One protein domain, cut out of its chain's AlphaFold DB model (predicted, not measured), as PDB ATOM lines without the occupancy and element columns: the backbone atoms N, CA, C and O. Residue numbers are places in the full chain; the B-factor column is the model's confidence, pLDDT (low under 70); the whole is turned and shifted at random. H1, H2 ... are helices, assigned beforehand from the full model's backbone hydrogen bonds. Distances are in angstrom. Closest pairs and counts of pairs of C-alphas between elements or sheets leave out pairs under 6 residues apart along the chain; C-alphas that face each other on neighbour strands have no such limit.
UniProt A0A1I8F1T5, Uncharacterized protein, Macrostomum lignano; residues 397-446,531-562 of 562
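What this domain is: This is residues 397 to 446 and 531 to 562 of the 562 residues of an uncharacterized protein of Macrostomum lignano (UniProt A0A1I8F1T5). What shape do these atoms make? Two helices, H3 and H4, run side by side the same way, and H1 crosses one side of that pair steeply. The short H2 comes just before H3, and residues 531 to 543 form a long stretch with no named element before H4. What is the make-up? The printed part has 82 residues with four named helices, in the order H1, H2, H3, H4, and no named strand; the class is all helix. It is compact and rounded, with a radius of gyration of the C-alphas of 12.1 A and spans of 31 by 26 by 23 A.

Where its parts are: Where do the first helices lie? H1 is residues 398 to 411, 19.9 A long, with C-alpha 398 at (142.653, 137.242, -301.081). H2 is residues 425 to 428. And the later ones? H3 is residues 431 to 442, 16.5 A long. H4 is residues 544 to 558, 21.0 A long, with C-alpha 558 at (150.986, 150.634, -307.478).

How they stand to each other: What does H1 meet? Its residues 401 to 405 alone touch H4, at residues 551 to 555 alone; the closest C-alphas, of Leu 401 and Met 552, are 7.2 A apart, at a steep tilt of 57 degrees. H1 and H3 are close but not clearly touching, with the closest C-alphas, of Met 409 and Phe 435, 6.9 A apart. How do H3 and H4 stand? They touch at a shallow tilt of 19 degrees, the same way; the closest C-alphas, of Val 439 and Ser 558, are 5.8 A apart. Where is H2? It is close to but not clearly touching H3, and only just apart from H4, at 8.2 A between closest C-alphas. What of the backbones? In H1, H3 and H4 every O i to N i+4 pair is within hydrogen-bond range; H2 is too short for one.

The domain as a whole: How far does it reach? The two C-alphas farthest apart, of Glu 541 and Asn 562, are 34.4 A apart. Where are the links and the cut? H1 to H2 is a long link and H2 to H3 a tight one; residues 447 to 530 are not printed, with 9.6 A from C-alpha 446 to C-alpha 531. Where is confidence low? In the printed part, pLDDT, the model's own confidence, is under 70 at 21 residues, among them residues 531 to 543 and 560 to 562.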
ATOM      1  N   ASP A 397     140.800 138.876-305.316       82.94
ATOM      2  CA  ASP A 397     140.534 138.002-304.186       82.94
ATOM      3  C   ASP A 397     141.747 137.958-303.243       82.94
ATOM      4  O   ASP A 397     142.799 138.544-303.512       82.94
ATOM      5  N   ASP A 398     141.602 137.278-302.106       84.31
ATOM      6  CA  ASP A 398     142.653 137.242-301.081       84.31
ATOM      7  C   ASP A 398     143.921 136.533-301.599       84.31
ATOM      8  O   ASP A 398     145.045 136.930-301.273       84.31
ATOM      9  N   ASN A 399     143.753 135.536-302.475       88.56
ATOM     10  CA  ASN A 399     144.856 134.831-303.127       88.56
ATOM     11  C   ASN A 399     145.561 135.715-304.158       88.56
ATOM     12  O   ASN A 399     146.789 135.787-304.168       88.56
ATOM     13  N   GLY A 400     144.799 136.423-304.994       88.81
ATOM     14  CA  GLY A 400     145.327 137.389-305.947       88.81
ATOM     15  C   GLY A 400     146.074 138.524-305.254       88.81
ATOM     16  O   GLY A 400     147.146 138.910-305.714       88.81
ATOM     17  N   LEU A 401     145.568 139.013-304.117       87.31
ATOM     18  CA  LEU A 401     146.241 140.040-303.322       87.31
ATOM     19  C   LEU A 401     147.549 139.521-302.713       87.31
ATOM     20  O   LEU A 401     148.565 140.206-302.779       87.31
ATOM     21  N   THR A 402     147.546 138.298-302.175       91.19
ATOM     22  CA  THR A 402     148.754 137.656-301.624       91.19
ATOM     23  C   THR A 402     149.810 137.448-302.711       91.19
ATOM     24  O   THR A 402     150.977 137.786-302.522       91.19
ATOM     25  N   LYS A 403     149.395 136.938-303.878       92.81
ATOM     26  CA  LYS A 403     150.272 136.736-305.035       92.81
ATOM     27  C   LYS A 403     150.887 138.054-305.496       92.81
ATOM     28  O   LYS A 403     152.106 138.146-305.588       92.81
ATOM     29  N   TRP A 404     150.057 139.075-305.709       90.50
ATOM     30  CA  TRP A 404     150.528 140.402-306.097       90.50
ATOM     31  C   TRP A 404     151.501 140.992-305.070       90.50
ATOM     32  O   TRP A 404     152.522 141.560-305.454       90.50
ATOM     33  N   PHE A 405     151.205 140.867-303.773       90.69
ATOM     34  CA  PHE A 405     152.073 141.397-302.726       90.69
ATOM     35  C   PHE A 405     153.454 140.738-302.775       90.69
ATOM     36  O   PHE A 405     154.463 141.436-302.768       90.69
ATOM     37  N   ASN A 406     153.502 139.410-302.898       92.88
ATOM     38  CA  ASN A 406     154.754 138.663-302.986       92.88
ATOM     39  C   ASN A 406     155.560 139.020-304.241       92.88
ATOM     40  O   ASN A 406     156.757 139.266-304.136       92.88
ATOM     41  N   GLU A 407     154.909 139.103-305.406       92.81
ATOM     42  CA  GLU A 407     155.547 139.534-306.660       92.81
ATOM     43  C   GLU A 407     156.111 140.958-306.540       92.81
ATOM     44  O   GLU A 407     157.204 141.256-307.024       92.81
ATOM     45  N   SER A 408     155.391 141.844-305.850       88.75
ATOM     46  CA  SER A 408     155.819 143.228-305.665       88.75
ATOM     47  C   SER A 408     156.960 143.346-304.648       88.75
ATOM     48  O   SER A 408     157.891 144.116-304.862       88.75
ATOM     49  N   MET A 409     156.944 142.562-303.566       88.88
ATOM     50  CA  MET A 409     158.060 142.475-302.615       88.88
ATOM     51  C   MET A 409     159.330 141.926-303.274       88.88
ATOM     52  O   MET A 409     160.417 142.459-303.043       88.88
ATOM     53  N   GLU A 410     159.187 140.928-304.150       91.38
ATOM     54  CA  GLU A 410     160.280 140.366-304.945       91.38
ATOM     55  C   GLU A 410     160.865 141.400-305.921       91.38
ATOM     56  O   GLU A 410     162.085 141.554-305.984       91.38
ATOM     57  N   LYS A 411     160.020 142.199-306.593       89.88
ATOM     58  CA  LYS A 411     160.459 143.333-307.434       89.88
ATOM     59  C   LYS A 411     161.326 144.331-306.653       89.88
ATOM     60  O   LYS A 411     162.275 144.884-307.206       89.88
ATOM     61  N   TYR A 412     161.026 144.549-305.372       85.81
ATOM     62  CA  TYR A 412     161.805 145.428-304.493       85.81
ATOM     63  C   TYR A 412     163.034 144.761-303.856       85.81
ATOM     64  O   TYR A 412     163.738 145.404-303.075       85.81
ATOM     65  N   GLY A 413     163.324 143.500-304.189       87.19
ATOM     66  CA  GLY A 413     164.466 142.754-303.660       87.19
ATOM     67  C   GLY A 413     164.279 142.265-302.223       87.19
ATOM     68  O   GLY A 413     165.263 141.969-301.549       87.19
ATOM     69  N   SER A 414     163.041 142.199-301.724       86.62
ATOM     70  CA  SER A 414     162.750 141.603-300.420       86.62
ATOM     71  C   SER A 414     162.505 140.102-300.555       86.62
ATOM     72  O   SER A 414     161.753 139.656-301.419       86.62
ATOM     73  N   THR A 415     163.104 139.313-299.663       87.56
ATOM     74  CA  THR A 415     162.867 137.864-299.556       87.56
ATOM     75  C   THR A 415     161.597 137.526-298.772       87.56
ATOM     76  O   THR A 415     161.198 136.362-298.717       87.56
ATOM     77  N   PHE A 416     160.945 138.524-298.166       89.31
ATOM     78  CA  PHE A 416     159.724 138.326-297.395       89.31
ATOM     79  C   PHE A 416     158.567 137.893-298.303       89.31
ATOM     80  O   PHE A 416     158.235 138.573-299.275       89.31
ATOM     81  N   ARG A 417     157.928 136.772-297.956       89.94
ATOM     82  CA  ARG A 417     156.774 136.223-298.674       89.94
ATOM     83  C   ARG A 417     155.664 135.860-297.700       89.94
ATOM     84  O   ARG A 417     155.904 135.220-296.682       89.94
ATOM     85  N   LEU A 418     154.446 136.214-298.074       90.94
ATOM     86  CA  LEU A 418     153.220 135.829-297.399       90.94
ATOM     87  C   LEU A 418     152.722 134.487-297.909       90.94
ATOM     88  O   LEU A 418     152.581 134.292-299.118       90.94
ATOM     89  N   LYS A 419     152.364 133.592-296.989       91.44
ATOM     90  CA  LYS A 419     151.606 132.380-297.333       91.44
ATOM     91  C   LYS A 419     150.125 132.689-297.550       91.44
ATOM     92  O   LYS A 419     149.483 132.081-298.398       91.44
ATOM     93  N   SER A 420     149.590 133.627-296.774       90.69
ATOM     94  CA  SER A 420     148.211 134.111-296.859       90.69
ATOM     95  C   SER A 420     148.097 135.502-296.226       90.69
ATOM     96  O   SER A 420     149.020 135.965-295.557       90.69
ATOM     97  N   LEU A 421     146.939 136.152-296.364       85.31
ATOM     98  CA  LEU A 421     146.638 137.401-295.648       85.31
ATOM     99  C   LEU A 421     146.450 137.220-294.131       85.31
ATOM    100  O   LEU A 421     146.237 138.204-293.428       85.31
ATOM    101  N   GLU A 422     146.473 135.984-293.632       85.38
ATOM    102  CA  GLU A 422     146.399 135.638-292.205       85.38
ATOM    103  C   GLU A 422     147.763 135.219-291.645       85.38
ATOM    104  O   GLU A 422     147.861 134.823-290.487       85.38
ATOM    105  N   ASP A 423     148.818 135.306-292.458       85.50
ATOM    106  CA  ASP A 423     150.164 134.924-292.059       85.50
ATOM    107  C   ASP A 423     150.634 135.774-290.858       85.50
ATOM    108  O   ASP A 423     150.723 137.002-290.975       85.50
ATOM    109  N   PRO A 424     150.961 135.159-289.703       83.69
ATOM    110  CA  PRO A 424     151.422 135.882-288.517       83.69
ATOM    111  C   PRO A 424     152.669 136.732-288.772       83.69
ATOM    112  O   PRO A 424     152.901 137.715-288.066       83.69
ATOM    113  N   SER A 425     153.456 136.392-289.795       84.19
ATOM    114  CA  SER A 425     154.634 137.162-290.183       84.19
ATOM    115  C   SER A 425     154.306 138.595-290.629       84.19
ATOM    116  O   SER A 425     155.151 139.478-290.485       84.19
ATOM    117  N   LEU A 426     153.069 138.883-291.068       81.19
ATOM    118  CA  LEU A 426     152.597 140.257-291.326       81.19
ATOM    119  C   LEU A 426     152.663 141.146-290.090       81.19
ATOM    120  O   LEU A 426     152.919 142.339-290.201       81.19
ATOM    121  N   LYS A 427     152.399 140.561-288.919       76.81
ATOM    122  CA  LYS A 427     152.339 141.272-287.641       76.81
ATOM    123  C   LYS A 427     153.713 141.465-287.017       76.81
ATOM    124  O   LYS A 427     153.927 142.434-286.293       76.81
ATOM    125  N   SER A 428     154.623 140.523-287.255       68.50
ATOM    126  CA  SER A 428     155.970 140.546-286.681       68.50
ATOM    127  C   SER A 428     156.980 141.299-287.543       68.50
ATOM    128  O   SER A 428     158.052 141.649-287.052       68.50
ATOM    129  N   THR A 429     156.653 141.588-288.803       68.50
ATOM    130  CA  THR A 429     157.548 142.291-289.725       68.50
ATOM    131  C   THR A 429     157.038 143.688-290.059       68.50
ATOM    132  O   THR A 429     155.844 143.928-290.198       68.50
ATOM    133  N   ASN A 430     157.959 144.632-290.275       77.12
ATOM    134  CA  ASN A 430     157.622 145.938-290.852       77.12
ATOM    135  C   ASN A 430     157.445 145.858-292.388       77.12
ATOM    136  O   ASN A 430     157.709 146.826-293.100       77.12
ATOM    137  N   ALA A 431     157.043 144.694-292.916       78.81
ATOM    138  CA  ALA A 431     156.962 144.439-294.350       78.81
ATOM    139  C   ALA A 431     155.986 145.395-295.042       78.81
ATOM    140  O   ALA A 431     156.291 145.913-296.112       78.81
ATOM    141  N   LEU A 432     154.846 145.696-294.408       78.44
ATOM    142  CA  LEU A 432     153.870 146.622-294.982       78.44
ATOM    143  C   LEU A 432     154.373 148.073-294.994       78.44
ATOM    144  O   LEU A 432     154.090 148.801-295.941       78.44
ATOM    145  N   GLY A 433     155.142 148.480-293.978       77.06
ATOM    146  CA  GLY A 433     155.779 149.798-293.942       77.06
ATOM    147  C   GLY A 433     156.824 149.947-295.047       77.06
ATOM    148  O   GLY A 433     156.753 150.892-295.827       77.06
ATOM    149  N   TYR A 434     157.721 148.962-295.170       78.25
ATOM    150  CA  TYR A 434     158.709 148.893-296.252       78.25
ATOM    151  C   TYR A 434     158.044 148.950-297.633       78.25
ATOM    152  O   TYR A 434     158.441 149.723-298.504       78.25
ATOM    153  N   PHE A 435     156.999 148.146-297.821       82.38
ATOM    154  CA  PHE A 435     156.272 148.076-299.076       82.38
ATOM    155  C   PHE A 435     155.565 149.395-299.416       82.38
ATOM    156  O   PHE A 435     155.675 149.890-300.537       82.38
ATOM    157  N   GLY A 436     154.869 149.984-298.439       80.00
ATOM    158  CA  GLY A 436     154.176 151.259-298.600       80.00
ATOM    159  C   GLY A 436     155.127 152.386-298.988       80.00
ATOM    160  O   GLY A 436     154.852 153.109-299.940       80.00
ATOM    161  N   GLU A 437     156.279 152.490-298.324       78.38
ATOM    162  CA  GLU A 437     157.305 153.479-298.663       78.38
ATOM    163  C   GLU A 437     157.777 153.327-300.115       78.38
ATOM    164  O   GLU A 437     157.794 154.303-300.865       78.38
ATOM    165  N   ARG A 438     158.076 152.099-300.552       80.38
ATOM    166  CA  ARG A 438     158.507 151.826-301.930       80.38
ATOM    167  C   ARG A 438     157.455 152.219-302.963       80.38
ATOM    168  O   ARG A 438     157.792 152.908-303.921       80.38
ATOM    169  N   VAL A 439     156.191 151.849-302.747       78.31
ATOM    170  CA  VAL A 439     155.080 152.212-303.647       78.31
ATOM    171  C   VAL A 439     154.890 153.729-303.713       78.31
ATOM    172  O   VAL A 439     154.637 154.277-304.785       78.31
ATOM    173  N   LEU A 440     155.014 154.434-302.587       76.75
ATOM    174  CA  LEU A 440     154.892 155.891-302.558       76.75
ATOM    175  C   LEU A 440     156.069 156.584-303.258       76.75
ATOM    176  O   LEU A 440     155.851 157.574-303.960       76.75
ATOM    177  N   VAL A 441     157.288 156.058-303.114       74.81
ATOM    178  CA  VAL A 441     158.481 156.558-303.814       74.81
ATOM    179  C   VAL A 441     158.380 156.313-305.322       74.81
ATOM    180  O   VAL A 441     158.589 157.252-306.085       74.81
ATOM    181  N   GLU A 442     157.994 155.111-305.773       76.69
ATOM    182  CA  GLU A 442     157.784 154.825-307.208       76.69
ATOM    183  C   GLU A 442     156.742 155.766-307.833       76.69
ATOM    184  O   GLU A 442     156.884 156.204-308.974       76.69
ATOM    185  N   ASN A 443     155.715 156.130-307.062       73.12
ATOM    186  CA  ASN A 443     154.659 157.035-307.502       73.12
ATOM    187  C   ASN A 443     155.007 158.528-307.380       73.12
ATOM    188  O   ASN A 443     154.139 159.368-307.622       73.12
ATOM    189  N   ASN A 444     156.243 158.875-307.005       73.56
ATOM    190  CA  ASN A 444     156.684 160.249-306.733       73.56
ATOM    191  C   ASN A 444     155.824 160.976-305.676       73.56
ATOM    192  O   ASN A 444     155.726 162.203-305.675       73.56
ATOM    193  N   LEU A 445     155.175 160.223-304.780       66.69
ATOM    194  CA  LEU A 445     154.370 160.754-303.672       66.69
ATOM    195  C   LEU A 445     155.214 160.988-302.415       66.69
ATOM    196  O   LEU A 445     154.843 161.799-301.567       66.69
ATOM    197  N   CYS A 446     156.359 160.313-302.321       63.66
ATOM    198  CA  CYS A 446     157.398 160.568-301.336       63.66
ATOM    199  C   CYS A 446     158.720 160.834-302.062       63.66
ATOM    200  O   CYS A 446     159.124 160.060-302.928       63.66
ATOM    201  N   ASP A 531     150.119 166.189-297.268       23.91
ATOM    202  CA  ASP A 531     151.129 165.728-296.296       23.91
ATOM    203  C   ASP A 531     150.861 164.252-295.957       23.91
ATOM    204  O   ASP A 531     150.020 163.908-295.130       23.91
ATOM    205  N   CYS A 532     151.565 163.348-296.646       25.98
ATOM    206  CA  CYS A 532     151.564 161.920-296.329       25.98
ATOM    207  C   CYS A 532     152.681 161.655-295.317       25.98
ATOM    208  O   CYS A 532     153.796 161.318-295.707       25.98
ATOM    209  N   LEU A 533     152.410 161.821-294.021       27.27
ATOM    210  CA  LEU A 533     153.326 161.333-292.993       27.27
ATOM    211  C   LEU A 533     152.927 159.898-292.617       27.27
ATOM    212  O   LEU A 533     152.126 159.669-291.710       27.27
ATOM    213  N   CYS A 534     153.498 158.910-293.312       33.84
ATOM    214  CA  CYS A 534     153.544 157.537-292.812       33.84
ATOM    215  C   CYS A 534     154.515 157.487-291.627       33.84
ATOM    216  O   CYS A 534     155.667 157.090-291.757       33.84
ATOM    217  N   GLN A 535     154.049 157.897-290.450       28.22
ATOM    218  CA  GLN A 535     154.791 157.700-289.212       28.22
ATOM    219  C   GLN A 535     153.884 157.043-288.176       28.22
ATOM    220  O   GLN A 535     153.290 157.711-287.335       28.22
ATOM    221  N   ARG A 536     153.766 155.709-288.259       39.16
ATOM    222  CA  ARG A 536     153.929 154.776-287.124       39.16
ATOM    223  C   ARG A 536     153.610 153.331-287.508       39.16
ATOM    224  O   ARG A 536     152.737 153.063-288.327       39.16
ATOM    225  N   LYS A 537     154.363 152.431-286.863       47.03
ATOM    226  CA  LYS A 537     154.294 150.966-286.909       47.03
ATOM    227  C   LYS A 537     152.842 150.484-286.908       47.03
ATOM    228  O   LYS A 537     152.112 150.727-285.949       47.03
ATOM    229  N   LEU A 538     152.466 149.736-287.941       55.12
ATOM    230  CA  LEU A 538     151.443 148.720-287.757       55.12
ATOM    231  C   LEU A 538     152.006 147.714-286.761       55.12
ATOM    232  O   LEU A 538     153.038 147.093-287.006       55.12
ATOM    233  N   GLY A 539     151.412 147.686-285.574       57.72
ATOM    234  CA  GLY A 539     151.837 146.798-284.505       57.72
ATOM    235  C   GLY A 539     151.225 145.404-284.651       57.72
ATOM    236  O   GLY A 539     150.256 145.227-285.403       57.72
ATOM    237  N   PRO A 540     151.714 144.425-283.873       59.19
ATOM    238  CA  PRO A 540     151.092 143.103-283.785       59.19
ATOM    239  C   PRO A 540     149.628 143.158-283.308       59.19
ATOM    240  O   PRO A 540     148.821 142.299-283.679       59.19
ATOM    241  N   GLU A 541     149.279 144.223-282.580       59.84
ATOM    242  CA  GLU A 541     147.925 144.538-282.108       59.84
ATOM    243  C   GLU A 541     146.985 145.051-283.204       59.84
ATOM    244  O   GLU A 541     145.794 145.228-282.968       59.84
ATOM    245  N   THR A 542     147.485 145.324-284.415       65.44
ATOM    246  CA  THR A 542     146.603 145.772-285.495       65.44
ATOM    247  C   THR A 542     145.774 144.605-286.027       65.44
ATOM    248  O   THR A 542     146.289 143.519-286.315       65.44
ATOM    249  N   ASP A 543     144.477 144.854-286.187       69.69
ATOM    250  CA  ASP A 543     143.526 143.907-286.752       69.69
ATOM    251  C   ASP A 543     143.927 143.478-288.175       69.69
ATOM    252  O   ASP A 543     144.245 144.302-289.033       69.69
ATOM    253  N   LEU A 544     143.851 142.174-288.466       71.88
ATOM    254  CA  LEU A 544     144.162 141.609-289.792       71.88
ATOM    255  C   LEU A 544     143.303 142.227-290.907       71.88
ATOM    256  O   LEU A 544     143.765 142.421-292.029       71.88
ATOM    257  N   SER A 545     142.061 142.582-290.591       67.94
ATOM    258  CA  SER A 545     141.135 143.291-291.484       67.94
ATOM    259  C   SER A 545     141.672 144.639-291.979       67.94
ATOM    260  O   SER A 545     141.461 145.003-293.143       67.94
ATOM    261  N   VAL A 546     142.405 145.357-291.125       71.44
ATOM    262  CA  VAL A 546     143.079 146.607-291.481       71.44
ATOM    263  C   VAL A 546     144.182 146.301-292.484       71.44
ATOM    264  O   VAL A 546     144.162 146.872-293.568       71.44
ATOM    265  N   TYR A 547     145.066 145.337-292.199       75.94
ATOM    266  CA  TYR A 547     146.130 144.932-293.131       75.94
ATOM    267  C   TYR A 547     145.587 144.603-294.531       75.94
ATOM    268  O   TYR A 547     146.135 145.077-295.527       75.94
ATOM    269  N   ARG A 548     144.474 143.861-294.621       78.88
ATOM    270  CA  ARG A 548     143.824 143.536-295.907       78.88
ATOM    271  C   ARG A 548     143.366 144.783-296.664       78.88
ATOM    272  O   ARG A 548     143.589 144.884-297.867       78.88
ATOM    273  N   SER A 549     142.744 145.729-295.963       73.94
ATOM    274  CA  SER A 549     142.249 146.974-296.566       73.94
ATOM    275  C   SER A 549     143.403 147.843-297.070       73.94
ATOM    276  O   SER A 549     143.375 148.314-298.203       73.94
ATOM    277  N   VAL A 550     144.474 147.959-296.279       77.75
ATOM    278  CA  VAL A 550     145.683 148.705-296.653       77.75
ATOM    279  C   VAL A 550     146.354 148.112-297.889       77.75
ATOM    280  O   VAL A 550     146.703 148.843-298.813       77.75
ATOM    281  N   LEU A 551     146.505 146.786-297.939       82.38
ATOM    282  CA  LEU A 551     147.094 146.098-299.086       82.38
ATOM    283  C   LEU A 551     146.298 146.333-300.377       82.38
ATOM    284  O   LEU A 551     146.896 146.552-301.431       82.38
ATOM    285  N   MET A 552     144.963 146.337-300.304       80.69
ATOM    286  CA  MET A 552     144.103 146.637-301.454       80.69
ATOM    287  C   MET A 552     144.312 148.058-301.988       80.69
ATOM    288  O   MET A 552     144.312 148.266-303.205       80.69
ATOM    289  N   GLU A 553     144.509 149.034-301.104       75.69
ATOM    290  CA  GLU A 553     144.751 150.420-301.507       75.69
ATOM    291  C   GLU A 553     146.164 150.630-302.051       75.69
ATOM    292  O   GLU A 553     146.326 151.259-303.098       75.69
ATOM    293  N   LEU A 554     147.180 150.028-301.426       80.31
ATOM    294  CA  LEU A 554     148.541 150.032-301.967       80.31
ATOM    295  C   LEU A 554     148.599 149.361-303.346       80.31
ATOM    296  O   LEU A 554     149.307 149.852-304.220       80.31
ATOM    297  N   ASN A 555     147.807 148.309-303.581       83.62
ATOM    298  CA  ASN A 555     147.668 147.711-304.910       83.62
ATOM    299  C   ASN A 555     147.062 148.676-305.926       83.62
ATOM    300  O   ASN A 555     147.534 148.770-307.058       83.62
ATOM    301  N   ALA A 556     146.015 149.403-305.542       76.31
ATOM    302  CA  ALA A 556     145.427 150.401-306.421       76.31
ATOM    303  C   ALA A 556     146.442 151.498-306.780       76.31
ATOM    304  O   ALA A 556     146.533 151.901-307.940       76.31
ATOM    305  N   LEU A 557     147.235 151.946-305.802       74.44
ATOM    306  CA  LEU A 557     148.273 152.954-305.999       74.44
ATOM    307  C   LEU A 557     149.433 152.443-306.857       74.44
ATOM    308  O   LEU A 557     149.882 153.175-307.734       74.44
ATOM    309  N   SER A 558     149.892 151.202-306.672       76.25
ATOM    310  CA  SER A 558     150.986 150.634-307.478       76.25
ATOM    311  C   SER A 558     150.630 150.486-308.960       76.25
ATOM    312  O   SER A 558     151.508 150.332-309.798       76.25
ATOM    313  N   LEU A 559     149.336 150.486-309.291       73.75
ATOM    314  CA  LEU A 559     148.845 150.372-310.665       73.75
ATOM    315  C   LEU A 559     148.617 151.728-311.342       73.75
ATOM    316  O   LEU A 559     148.305 151.755-312.525       73.75
ATOM    317  N   LYS A 560     148.746 152.850-310.621       66.62
ATOM    318  CA  LYS A 560     148.456 154.194-311.152       66.62
ATOM    319  C   LYS A 560     149.589 154.766-312.026       66.62
ATOM    320  O   LYS A 560     149.413 155.824-312.624       66.62
ATOM    321  N   THR A 561     150.735 154.094-312.089       49.88
ATOM    322  CA  THR A 561     151.966 154.564-312.750       49.88
ATOM    323  C   THR A 561     152.442 153.717-313.925       49.88
ATOM    324  O   THR A 561     153.412 154.103-314.573       49.88
ATOM    325  N   ASN A 562     151.740 152.626-314.243       43.84
ATOM    326  CA  ASN A 562     151.905 151.881-315.496       43.84
ATOM    327  C   ASN A 562     150.756 152.211-316.450       43.84
ATOM    328  O   ASN A 562     150.998 152.205-317.677       43.84
TER     329      ASN A 562